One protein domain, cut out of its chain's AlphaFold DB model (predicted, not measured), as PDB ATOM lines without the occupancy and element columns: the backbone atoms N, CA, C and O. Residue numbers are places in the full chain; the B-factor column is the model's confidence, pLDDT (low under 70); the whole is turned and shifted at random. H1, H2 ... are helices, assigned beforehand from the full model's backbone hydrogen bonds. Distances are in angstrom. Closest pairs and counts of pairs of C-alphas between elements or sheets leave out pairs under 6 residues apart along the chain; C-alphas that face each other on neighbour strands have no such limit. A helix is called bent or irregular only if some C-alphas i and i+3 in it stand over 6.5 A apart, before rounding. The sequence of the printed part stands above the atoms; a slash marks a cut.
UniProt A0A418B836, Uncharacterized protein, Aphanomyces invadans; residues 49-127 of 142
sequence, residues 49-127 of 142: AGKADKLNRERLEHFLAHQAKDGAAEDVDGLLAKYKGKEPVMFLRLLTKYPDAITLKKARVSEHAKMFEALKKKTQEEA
ATOM      1  N   ALA A  49     -57.311 -60.391 -51.991       88.31
ATOM      2  CA  ALA A  49     -57.541 -61.429 -50.983       88.31
ATOM      3  C   ALA A  49     -56.593 -62.633 -51.146       88.31
ATOM      4  O   ALA A  49     -56.066 -63.145 -50.164       88.31
ATOM      5  N   GLY A  50     -56.291 -63.032 -52.389       93.31
ATOM      6  CA  GLY A  50     -55.348 -64.121 -52.676       93.31
ATOM      7  C   GLY A  50     -53.883 -63.815 -52.336       93.31
ATOM      8  O   GLY A  50     -53.056 -64.721 -52.340       93.31
ATOM      9  N   LYS A  51     -53.544 -62.554 -52.044       92.81
ATOM     10  CA  LYS A  51     -52.197 -62.121 -51.637       92.81
ATOM     11  C   LYS A  51     -52.097 -61.821 -50.141       92.81
ATOM     12  O   LYS A  51     -50.984 -61.642 -49.654       92.81
ATOM     13  N   ALA A  52     -53.219 -61.775 -49.421       90.56
ATOM     14  CA  ALA A  52     -53.267 -61.343 -48.026       90.56
ATOM     15  C   ALA A  52     -52.324 -62.157 -47.125       90.56
ATOM     16  O   ALA A  52     -51.519 -61.571 -46.405       90.56
ATOM     17  N   ASP A  53     -52.348 -63.488 -47.226       93.06
ATOM     18  CA  ASP A  53     -51.502 -64.374 -46.411       93.06
ATOM     19  C   ASP A  53     -50.006 -64.117 -46.642       93.06
ATOM     20  O   ASP A  53     -49.227 -64.002 -45.694       93.06
ATOM     21  N   LYS A  54     -49.611 -63.968 -47.912       94.88
ATOM     22  CA  LYS A  54     -48.228 -63.668 -48.292       94.88
ATOM     23  C   LYS A  54     -47.787 -62.315 -47.730       94.88
ATOM     24  O   LYS A  54     -46.735 -62.231 -47.104       94.88
ATOM     25  N   LEU A  55     -48.597 -61.274 -47.914       93.44
ATOM     26  CA  LEU A  55     -48.271 -59.921 -47.454       93.44
ATOM     27  C   LEU A  55     -48.237 -59.826 -45.923       93.44
ATOM     28  O   LEU A  55     -47.388 -59.133 -45.363       93.44
ATOM     29  N   ASN A  56     -49.117 -60.550 -45.227       93.62
ATOM     30  CA  ASN A  56     -49.093 -60.635 -43.767       93.62
ATOM     31  C   ASN A  56     -47.814 -61.303 -43.255       93.62
ATOM     32  O   ASN A  56     -47.232 -60.815 -42.285       93.62
ATOM     33  N   ARG A  57     -47.352 -62.373 -43.918       95.25
ATOM     34  CA  ARG A  57     -46.064 -63.006 -43.610       95.25
ATOM     35  C   ARG A  57     -44.906 -62.037 -43.800       95.25
ATOM     36  O   ARG A  57     -44.166 -61.808 -42.849       95.25
ATOM     37  N   GLU A  58     -44.785 -61.435 -44.982       94.69
ATOM     38  CA  GLU A  58     -43.698 -60.496 -45.295       94.69
ATOM     39  C   GLU A  58     -43.661 -59.335 -44.289       94.69
ATOM     40  O   GLU A  58     -42.602 -58.954 -43.787       94.69
ATOM     41  N   ARG A  59     -44.835 -58.808 -43.917       92.81
ATOM     42  CA  ARG A  59     -44.956 -57.758 -42.904       92.81
ATOM     43  C   ARG A  59     -44.526 -58.228 -41.513       92.81
ATOM     44  O   ARG A  59     -43.895 -57.453 -40.794       92.81
ATOM     45  N   LEU A  60     -44.878 -59.452 -41.117       94.19
ATOM     46  CA  LEU A  60     -44.502 -60.019 -39.821       94.19
ATOM     47  C   LEU A  60     -42.990 -60.253 -39.738       94.19
ATOM     48  O   LEU A  60     -42.362 -59.817 -38.776       94.19
ATOM     49  N   GLU A  61     -42.405 -60.874 -40.762       94.06
ATOM     50  CA  GLU A  61     -40.960 -61.104 -40.871       94.06
ATOM     51  C   GLU A  61     -40.193 -59.780 -40.812       94.06
ATOM     52  O   GLU A  61     -39.277 -59.621 -40.002       94.06
ATOM     53  N   HIS A  62     -40.631 -58.789 -41.595       92.19
ATOM     54  CA  HIS A  62     -40.047 -57.454 -41.569       92.19
ATOM     55  C   HIS A  62     -40.142 -56.819 -40.176       92.19
ATOM     56  O   HIS A  62     -39.163 -56.260 -39.681       92.19
ATOM     57  N   PHE A  63     -41.310 -56.879 -39.530       91.88
ATOM     58  CA  PHE A  63     -41.505 -56.311 -38.197       91.88
ATOM     59  C   PHE A  63     -40.561 -56.949 -37.169       91.88
ATOM     60  O   PHE A  63     -39.846 -56.236 -36.465       91.88
ATOM     61  N   LEU A  64     -40.505 -58.281 -37.116       91.06
ATOM     62  CA  LEU A  64     -39.687 -59.008 -36.144       91.06
ATOM     63  C   LEU A  64     -38.188 -58.790 -36.367       91.06
ATOM     64  O   LEU A  64     -37.469 -58.564 -35.398       91.06
ATOM     65  N   ALA A  65     -37.719 -58.740 -37.617       89.62
ATOM     66  CA  ALA A  65     -36.314 -58.456 -37.924       89.62
ATOM     67  C   ALA A  65     -35.839 -57.091 -37.384       89.62
ATOM     68  O   ALA A  65     -34.668 -56.917 -37.039       89.62
ATOM     69  N   HIS A  66     -36.744 -56.113 -37.293       88.31
ATOM     70  CA  HIS A  66     -36.414 -54.773 -36.814       88.31
ATOM     71  C   HIS A  66     -36.610 -54.607 -35.306       88.31
ATOM     72  O   HIS A  66     -35.844 -53.860 -34.697       88.31
ATOM     73  N   GLN A  67     -37.606 -55.281 -34.724       87.25
ATOM     74  CA  GLN A  67     -38.055 -55.039 -33.348       87.25
ATOM     75  C   GLN A  67     -37.645 -56.136 -32.355       87.25
ATOM     76  O   GLN A  67     -37.445 -55.850 -31.181       87.25
ATOM     77  N   ALA A  68     -37.466 -57.386 -32.791       80.31
ATOM     78  CA  ALA A  68     -37.161 -58.523 -31.914       80.31
ATOM     79  C   ALA A  68     -35.647 -58.774 -31.741       80.31
ATOM     80  O   ALA A  68     -35.205 -59.915 -31.614       80.31
ATOM     81  N   LYS A  69     -34.833 -57.708 -31.734       69.38
ATOM     82  CA  LYS A  69     -33.359 -57.795 -31.672       69.38
ATOM     83  C   LYS A  69     -32.819 -58.320 -30.336       69.38
ATOM     84  O   LYS A  69     -31.676 -58.766 -30.287       69.38
ATOM     85  N   ASP A  70     -33.648 -58.356 -29.298       62.97
ATOM     86  CA  ASP A  70     -33.271 -58.760 -27.935       62.97
ATOM     87  C   ASP A  70     -33.218 -60.292 -27.730       62.97
ATOM     88  O   ASP A  70     -33.289 -60.785 -26.606       62.97
ATOM     89  N   GLY A  71     -33.119 -61.079 -28.808       54.69
ATOM     90  CA  GLY A  71     -32.972 -62.541 -28.743       54.69
ATOM     91  C   GLY A  71     -34.279 -63.328 -28.593       54.69
ATOM     92  O   GLY A  71     -34.249 -64.556 -28.511       54.69
ATOM     93  N   ALA A  72     -35.435 -62.659 -28.606       60.03
ATOM     94  CA  ALA A  72     -36.736 -63.315 -28.682       60.03
ATOM     95  C   ALA A  72     -37.024 -63.746 -30.130       60.03
ATOM     96  O   ALA A  72     -37.638 -63.006 -30.897       60.03
ATOM     97  N   ALA A  73     -36.567 -64.941 -30.511       64.00
ATOM     98  CA  ALA A  73     -36.961 -65.557 -31.773       64.00
ATOM     99  C   ALA A  73     -38.451 -65.931 -31.708       64.00
ATOM    100  O   ALA A  73     -38.835 -66.910 -31.071       64.00
ATOM    101  N   GLU A  74     -39.297 -65.115 -32.328       76.25
ATOM    102  CA  GLU A  74     -40.711 -65.428 -32.514       76.25
ATOM    103  C   GLU A  74     -40.866 -66.368 -33.714       76.25
ATOM    104  O   GLU A  74     -40.356 -66.097 -34.804       76.25
ATOM    105  N   ASP A  75     -41.584 -67.472 -33.516       88.62
ATOM    106  CA  ASP A  75     -41.930 -68.406 -34.586       88.62
ATOM    107  C   ASP A  75     -42.995 -67.780 -35.500       88.62
ATOM    108  O   ASP A  75     -44.171 -67.669 -35.136       88.62
ATOM    109  N   VAL A  76     -42.567 -67.362 -36.695       92.56
ATOM    110  CA  VAL A  76     -43.422 -66.745 -37.719       92.56
ATOM    111  C   VAL A  76     -44.566 -67.679 -38.113       92.56
ATOM    112  O   VAL A  76     -45.716 -67.239 -38.194       92.56
ATOM    113  N   ASP A  77     -44.279 -68.963 -38.330       94.62
ATOM    114  CA  ASP A  77     -45.281 -69.930 -38.780       94.62
ATOM    115  C   ASP A  77     -46.296 -70.222 -37.673       94.62
ATOM    116  O   ASP A  77     -47.507 -70.203 -37.916       94.62
ATOM    117  N   GLY A  78     -45.822 -70.400 -36.438       94.50
ATOM    118  CA  GLY A  78     -46.672 -70.579 -35.263       94.50
ATOM    119  C   GLY A  78     -47.580 -69.376 -34.992       94.50
ATOM    120  O   GLY A  78     -48.767 -69.547 -34.689       94.50
ATOM    121  N   LEU A  79     -47.065 -68.153 -35.145       93.56
ATOM    122  CA  LEU A  79     -47.851 -66.923 -35.016       93.56
ATOM    123  C   LEU A  79     -48.942 -66.831 -36.085       93.56
ATOM    124  O   LEU A  79     -50.110 -66.633 -35.743       93.56
ATOM    125  N   LEU A  80     -48.592 -67.022 -37.359       95.69
ATOM    126  CA  LEU A  80     -49.559 -66.954 -38.457       95.69
ATOM    127  C   LEU A  80     -50.633 -68.040 -38.333       95.69
ATOM    128  O   LEU A  80     -51.815 -67.757 -38.517       95.69
ATOM    129  N   ALA A  81     -50.262 -69.261 -37.940       95.88
ATOM    130  CA  ALA A  81     -51.223 -70.336 -37.706       95.88
ATOM    131  C   ALA A  81     -52.185 -70.006 -36.552       95.88
ATOM    132  O   ALA A  81     -53.400 -70.174 -36.680       95.88
ATOM    133  N   LYS A  82     -51.660 -69.485 -35.435       95.81
ATOM    134  CA  LYS A  82     -52.451 -69.103 -34.254       95.81
ATOM    135  C   LYS A  82     -53.434 -67.968 -34.534       95.81
ATOM    136  O   LYS A  82     -54.513 -67.938 -33.940       95.81
ATOM    137  N   TYR A  83     -53.056 -67.024 -35.393       96.44
ATOM    138  CA  TYR A  83     -53.835 -65.822 -35.686       96.44
ATOM    139  C   TYR A  83     -54.455 -65.811 -37.084       96.44
ATOM    140  O   TYR A  83     -54.837 -64.740 -37.546       96.44
ATOM    141  N   LYS A  84     -54.613 -66.964 -37.742       95.00
ATOM    142  CA  LYS A  84     -55.230 -67.036 -39.072       95.00
ATOM    143  C   LYS A  84     -56.614 -66.369 -39.098       95.00
ATOM    144  O   LYS A  84     -57.487 -66.700 -38.289       95.00
ATOM    145  N   GLY A  85     -56.806 -65.419 -40.011       92.50
ATOM    146  CA  GLY A  85     -58.003 -64.573 -40.127       92.50
ATOM    147  C   GLY A  85     -58.142 -63.503 -39.033       92.50
ATOM    148  O   GLY A  85     -59.173 -62.835 -38.938       92.50
ATOM    149  N   LYS A  86     -57.140 -63.365 -38.162       95.12
ATOM    150  CA  LYS A  86     -57.051 -62.415 -37.042       95.12
ATOM    151  C   LYS A  86     -55.681 -61.725 -37.015       95.12
ATOM    152  O   LYS A  86     -55.225 -61.275 -35.962       95.12
ATOM    153  N   GLU A  87     -55.029 -61.599 -38.162       93.44
ATOM    154  CA  GLU A  87     -53.711 -60.987 -38.328       93.44
ATOM    155  C   GLU A  87     -53.666 -59.528 -37.832       93.44
ATOM    156  O   GLU A  87     -52.683 -59.158 -37.187       93.44
ATOM    157  N   PRO A  88     -54.720 -58.693 -37.980       90.56
ATOM    158  CA  PRO A  88     -54.735 -57.368 -37.354       90.56
ATOM    159  C   PRO A  88     -54.604 -57.417 -35.823       90.56
ATOM    160  O   PRO A  88     -53.922 -56.585 -35.224       90.56
ATOM    161  N   VAL A  89     -55.206 -58.425 -35.178       93.75
ATOM    162  CA  VAL A  89     -55.100 -58.635 -33.723       93.75
ATOM    163  C   VAL A  89     -53.686 -59.078 -33.343       93.75
ATOM    164  O   VAL A  89     -53.172 -58.653 -32.308       93.75
ATOM    165  N   MET A  90     -53.039 -59.896 -34.180       94.81
ATOM    166  CA  MET A  90     -51.633 -60.275 -34.013       94.81
ATOM    167  C   MET A  90     -50.730 -59.038 -34.012       94.81
ATOM    168  O   MET A  90     -49.978 -58.840 -33.058       94.81
ATOM    169  N   PHE A  91     -50.850 -58.167 -35.021       93.00
ATOM    170  CA  PHE A  91     -50.051 -56.941 -35.097       93.00
ATOM    171  C   PHE A  91     -50.327 -55.987 -33.932       93.00
ATOM    172  O   PHE A  91     -49.385 -55.427 -33.380       93.00
ATOM    173  N   LEU A  92     -51.581 -55.848 -33.490       92.44
ATOM    174  CA  LEU A  92     -51.906 -55.034 -32.313       92.44
ATOM    175  C   LEU A  92     -51.195 -55.540 -31.045       92.44
ATOM    176  O   LEU A  92     -50.656 -54.752 -30.265       92.44
ATOM    177  N   ARG A  93     -51.156 -56.862 -30.844       93.06
ATOM    178  CA  ARG A  93     -50.453 -57.474 -29.706       93.06
ATOM    179  C   ARG A  93     -48.943 -57.312 -29.809       93.06
ATOM    180  O   ARG A  93     -48.305 -57.015 -28.804       93.06
ATOM    181  N   LEU A  94     -48.386 -57.451 -31.010       91.94
ATOM    182  CA  LEU A  94     -46.973 -57.178 -31.256       91.94
ATOM    183  C   LEU A  94     -46.629 -55.721 -30.932       91.94
ATOM    184  O   LEU A  94     -45.652 -55.485 -30.238       91.94
ATOM    185  N   LEU A  95     -47.461 -54.751 -31.313       91.44
ATOM    186  CA  LEU A  95     -47.245 -53.341 -30.957       91.44
ATOM    187  C   LEU A  95     -47.346 -53.072 -29.449       91.44
ATOM    188  O   LEU A  95     -46.686 -52.174 -28.946       91.44
ATOM    189  N   THR A  96     -48.129 -53.864 -28.711       91.00
ATOM    190  CA  THR A  96     -48.151 -53.785 -27.238       91.00
ATOM    191  C   THR A  96     -46.863 -54.346 -26.628       91.00
ATOM    192  O   THR A  96     -46.392 -53.839 -25.616       91.00
ATOM    193  N   LYS A  97     -46.285 -55.388 -27.242       89.31
ATOM    194  CA  LYS A  97     -45.011 -55.990 -26.822       89.31
ATOM    195  C   LYS A  97     -43.800 -55.123 -27.196       89.31
ATOM    196  O   LYS A  97     -42.845 -55.071 -26.432       89.31
ATOM    197  N   TYR A  98     -43.861 -54.445 -28.340       90.31
ATOM    198  CA  TYR A  98     -42.809 -53.582 -28.880       90.31
ATOM    199  C   TYR A  98     -43.343 -52.149 -29.057       90.31
ATOM    200  O   TYR A  98     -43.559 -51.712 -30.192       90.31
ATOM    201  N   PRO A  99     -43.598 -51.410 -27.961       88.50
ATOM    202  CA  PRO A  99     -44.201 -50.077 -28.031       88.50
ATOM    203  C   PRO A  99     -43.333 -49.069 -28.797       88.50
ATOM    204  O   PRO A  99     -43.868 -48.226 -29.517       88.50
ATOM    205  N   ASP A 100     -42.006 -49.214 -28.736       87.19
ATOM    206  CA  ASP A 100     -41.047 -48.349 -29.439       87.19
ATOM    207  C   ASP A 100     -41.108 -48.491 -30.971       87.19
ATOM    208  O   ASP A 100     -40.601 -47.643 -31.708       87.19
ATOM    209  N   ALA A 101     -41.789 -49.525 -31.479       86.81
ATOM    210  CA  ALA A 101     -42.067 -49.667 -32.905       86.81
ATOM    211  C   ALA A 101     -43.041 -48.589 -33.427       86.81
ATOM    212  O   ALA A 101     -43.106 -48.342 -34.636       86.81
ATOM    213  N   ILE A 102     -43.812 -47.943 -32.541       85.50
ATOM    214  CA  ILE A 102     -44.740 -46.871 -32.901       85.50
ATOM    215  C   ILE A 102     -43.967 -45.559 -33.008       85.50
ATOM    216  O   ILE A 102     -43.675 -44.887 -32.022       85.50
ATOM    217  N   THR A 103     -43.685 -45.150 -34.242       80.38
ATOM    218  CA  THR A 103     -43.075 -43.846 -34.511       80.38
ATOM    219  C   THR A 103     -44.151 -42.816 -34.838       80.38
ATOM    220  O   THR A 103     -44.828 -42.888 -35.866       80.38
ATOM    221  N   LEU A 104     -44.312 -41.822 -33.963       75.75
ATOM    222  CA  LEU A 104     -45.171 -40.671 -34.230       75.75
ATOM    223  C   LEU A 104     -44.458 -39.739 -35.212       75.75
ATOM    224  O   LEU A 104     -43.671 -38.871 -34.831       75.75
ATOM    225  N   LYS A 105     -44.720 -39.922 -36.508       69.19
ATOM    226  CA  LYS A 105     -44.338 -38.919 -37.505       69.19
ATOM    227  C   LYS A 105     -45.223 -37.690 -37.308       69.19
ATOM    228  O   LYS A 105     -46.422 -37.825 -37.066       69.19
ATOM    229  N   LYS A 106     -44.636 -36.490 -37.403       69.75
ATOM    230  CA  LYS A 106     -45.403 -35.235 -37.372       69.75
ATOM    231  C   LYS A 106     -46.546 -35.336 -38.380       69.75
ATOM    232  O   LYS A 106     -46.320 -35.785 -39.505       69.75
ATOM    233  N   ALA A 107     -47.749 -34.949 -37.952       64.69
ATOM    234  CA  ALA A 107     -48.945 -35.017 -38.779       64.69
ATOM    235  C   ALA A 107     -48.669 -34.387 -40.149       64.69
ATOM    236  O   ALA A 107     -48.092 -33.297 -40.242       64.69
ATOM    237  N   ARG A 108     -49.055 -35.090 -41.215       62.81
ATOM    238  CA  ARG A 108     -48.963 -34.558 -42.571       62.81
ATOM    239  C   ARG A 108     -49.896 -33.347 -42.626       62.81
ATOM    240  O   ARG A 108     -51.106 -33.498 -42.498       62.81
ATOM    241  N   VAL A 109     -49.339 -32.142 -42.747       68.88
ATOM    242  CA  VAL A 109     -50.154 -30.926 -42.873       68.88
ATOM    243  C   VAL A 109     -50.916 -31.039 -44.187       68.88
ATOM    244  O   VAL A 109     -50.295 -31.100 -45.253       68.88
ATOM    245  N   SER A 110     -52.243 -31.133 -44.109       74.94
ATOM    246  CA  SER A 110     -53.083 -31.242 -45.300       74.94
ATOM    247  C   SER A 110     -52.944 -29.984 -46.159       74.94
ATOM    248  O   SER A 110     -52.705 -28.890 -45.643       74.94
ATOM    249  N   GLU A 111     -53.114 -30.112 -47.475       73.75
ATOM    250  CA  GLU A 111     -53.086 -28.953 -48.383       73.75
ATOM    251  C   GLU A 111     -54.132 -27.897 -47.985       73.75
ATOM    252  O   GLU A 111     -53.860 -26.702 -48.036       73.75
ATOM    253  N   HIS A 112     -55.281 -28.333 -47.459       73.19
ATOM    254  CA  HIS A 112     -56.291 -27.443 -46.886       73.19
ATOM    255  C   HIS A 112     -55.790 -26.686 -45.650       73.19
ATOM    256  O   HIS A 112     -56.049 -25.492 -45.528       73.19
ATOM    257  N   ALA A 113     -55.057 -27.343 -44.745       79.44
ATOM    258  CA  ALA A 113     -54.472 -26.675 -43.586       79.44
ATOM    259  C   ALA A 113     -53.406 -25.649 -44.008       79.44
ATOM    260  O   ALA A 113     -53.367 -24.552 -43.459       79.44
ATOM    261  N   LYS A 114     -52.603 -25.956 -45.036       83.75
ATOM    262  CA  LYS A 114     -51.642 -24.998 -45.614       83.75
ATOM    263  C   LYS A 114     -52.345 -23.800 -46.249       83.75
ATOM    264  O   LYS A 114     -51.927 -22.666 -46.037       83.75
ATOM    265  N   MET A 115     -53.415 -24.040 -47.007       82.62
ATOM    266  CA  MET A 115     -54.205 -22.987 -47.646       82.62
ATOM    267  C   MET A 115     -54.898 -22.093 -46.610       82.62
ATOM    268  O   MET A 115     -54.903 -20.875 -46.760       82.62
ATOM    269  N   PHE A 116     -55.436 -22.677 -45.539       86.12
ATOM    270  CA  PHE A 116     -56.078 -21.934 -44.455       86.12
ATOM    271  C   PHE A 116     -55.083 -21.070 -43.666       86.12
ATOM    272  O   PHE A 116     -55.368 -19.907 -43.395       86.12
ATOM    273  N   GLU A 117     -53.894 -21.597 -43.360       86.31
ATOM    274  CA  GLU A 117     -52.803 -20.817 -42.756       86.31
ATOM    275  C   GLU A 117     -52.332 -19.683 -43.678       86.31
ATOM    276  O   GLU A 117     -52.147 -18.553 -43.231       86.31
ATOM    277  N   ALA A 118     -52.213 -19.940 -44.986       87.38
ATOM    278  CA  ALA A 118     -51.856 -18.910 -45.959       87.38
ATOM    279  C   ALA A 118     -52.914 -17.795 -46.052       87.38
ATOM    280  O   ALA A 118     -52.557 -16.624 -46.173       87.38
ATOM    281  N   LEU A 119     -54.204 -18.137 -45.969       86.69
ATOM    282  CA  LEU A 119     -55.296 -17.162 -45.937       86.69
ATOM    283  C   LEU A 119     -55.276 -16.338 -44.648       86.69
ATOM    284  O   LEU A 119     -55.308 -15.114 -44.725       86.69
ATOM    285  N   LYS A 120     -55.134 -16.982 -43.481       86.75
ATOM    286  CA  LYS A 120     -54.978 -16.285 -42.192       86.75
ATOM    287  C   LYS A 120     -53.832 -15.282 -42.215       86.75
ATOM    288  O   LYS A 120     -53.995 -14.162 -41.738       86.75
ATOM    289  N   LYS A 121     -52.687 -15.687 -42.770       87.06
ATOM    290  CA  LYS A 121     -51.502 -14.837 -42.857       87.06
ATOM    291  C   LYS A 121     -51.752 -13.605 -43.730       87.06
ATOM    292  O   LYS A 121     -51.431 -12.504 -43.303       87.06
ATOM    293  N   LYS A 122     -52.413 -13.769 -44.883       82.62
ATOM    294  CA  LYS A 122     -52.804 -12.639 -45.744       82.62
ATOM    295  C   LYS A 122     -53.769 -11.677 -45.051       82.62
ATOM    296  O   LYS A 122     -53.569 -10.474 -45.117       82.62
ATOM    297  N   THR A 123     -54.766 -12.191 -44.332       79.19
ATOM    298  CA  THR A 123     -55.720 -11.346 -43.595       79.19
ATOM    299  C   THR A 123     -55.059 -10.583 -42.441       79.19
ATOM    300  O   THR A 123     -55.451  -9.459 -42.152       79.19
ATOM    301  N   GLN A 124     -54.044 -11.158 -41.787       72.12
ATOM    302  CA  GLN A 124     -53.262 -10.456 -40.760       72.12
ATOM    303  C   GLN A 124     -52.333  -9.390 -41.350       72.12
ATOM    304  O   GLN A 124     -52.210  -8.316 -40.768       72.12
ATOM    305  N   GLU A 125     -51.716  -9.660 -42.503       68.81
ATOM    306  CA  GLU A 125     -50.869  -8.693 -43.211       68.81
ATOM    307  C   GLU A 125     -51.695  -7.494 -43.725       68.81
ATOM    308  O   GLU A 125     -51.279  -6.351 -43.548       68.81
ATOM    309  N   GLU A 126     -52.905  -7.728 -44.249       60.16
ATOM    310  CA  GLU A 126     -53.839  -6.675 -44.690       60.16
ATOM    311  C   GLU A 126     -54.447  -5.868 -43.528       60.16
ATOM    312  O   GLU A 126     -54.697  -4.675 -43.671       60.16
ATOM    313  N   ALA A 127     -54.642  -6.477 -42.353       57.62
ATOM    314  CA  ALA A 127     -55.085  -5.755 -41.157       57.62
ATOM    315  C   ALA A 127     -53.983  -4.860 -40.556       57.62
ATOM    316  O   ALA A 127     -54.291  -3.881 -39.888       57.62
TER     317      ALA A 127
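What this domain is: This is residues 49 to 127 of the 142 residues of an uncharacterized protein of Aphanomyces invadans (UniProt A0A418B836). A small head of three helices with a long arm: H1 and H3 run side by side, the short H2 lies slantwise to both, and residues 102 to 127, of which 111 to 127 belong to H4, stick out. The printed part, 79 residues with four named helices in the order H1 to H4 and no named strand, is all helix. It is extended, with a radius of gyration of the C-alphas of 20.9 A and spans of 66 by 34 by 16 A.

Where its parts are: H1, residues 49 to 67, measures 27.0 A from C-alpha 49 at (-57.541, -61.429, -50.983); it is irregular, with C-alphas 50 and 53 7.4 A apart. H2 is residues 76 to 82, 10.0 A, and H3 residues 87 to 97, 15.3 A. H4, residues 111 to 127, 24.4 A, ends at (-55.085, -5.755, -41.157).

How they stand to each other: H1 touches H2 with residues 57 to 61 alone, closest C-alphas Glu 61 and Val 76, 6.9 A, at a steep tilt of 56 degrees, opposite ways. H1 and H3 are close but not clearly touching, closest C-alphas Asn 56 and Glu 87, 7.1 A, at a shallow tilt of 10 degrees, the same way. H4 is apart from H1, H2 and H3. Every O i to N i+4 pair is within hydrogen-bond range in H2, H3 and H4, and 13 of 15 in H1.

The domain as a whole: The C-alphas farthest apart, Gly 78 and Ala 127, are 65.6 A apart. The printed part has no cut; the link H3 to H4 is long. Residues 69 to 73, 105 to 109 and 125 to 127 have pLDDT under 70.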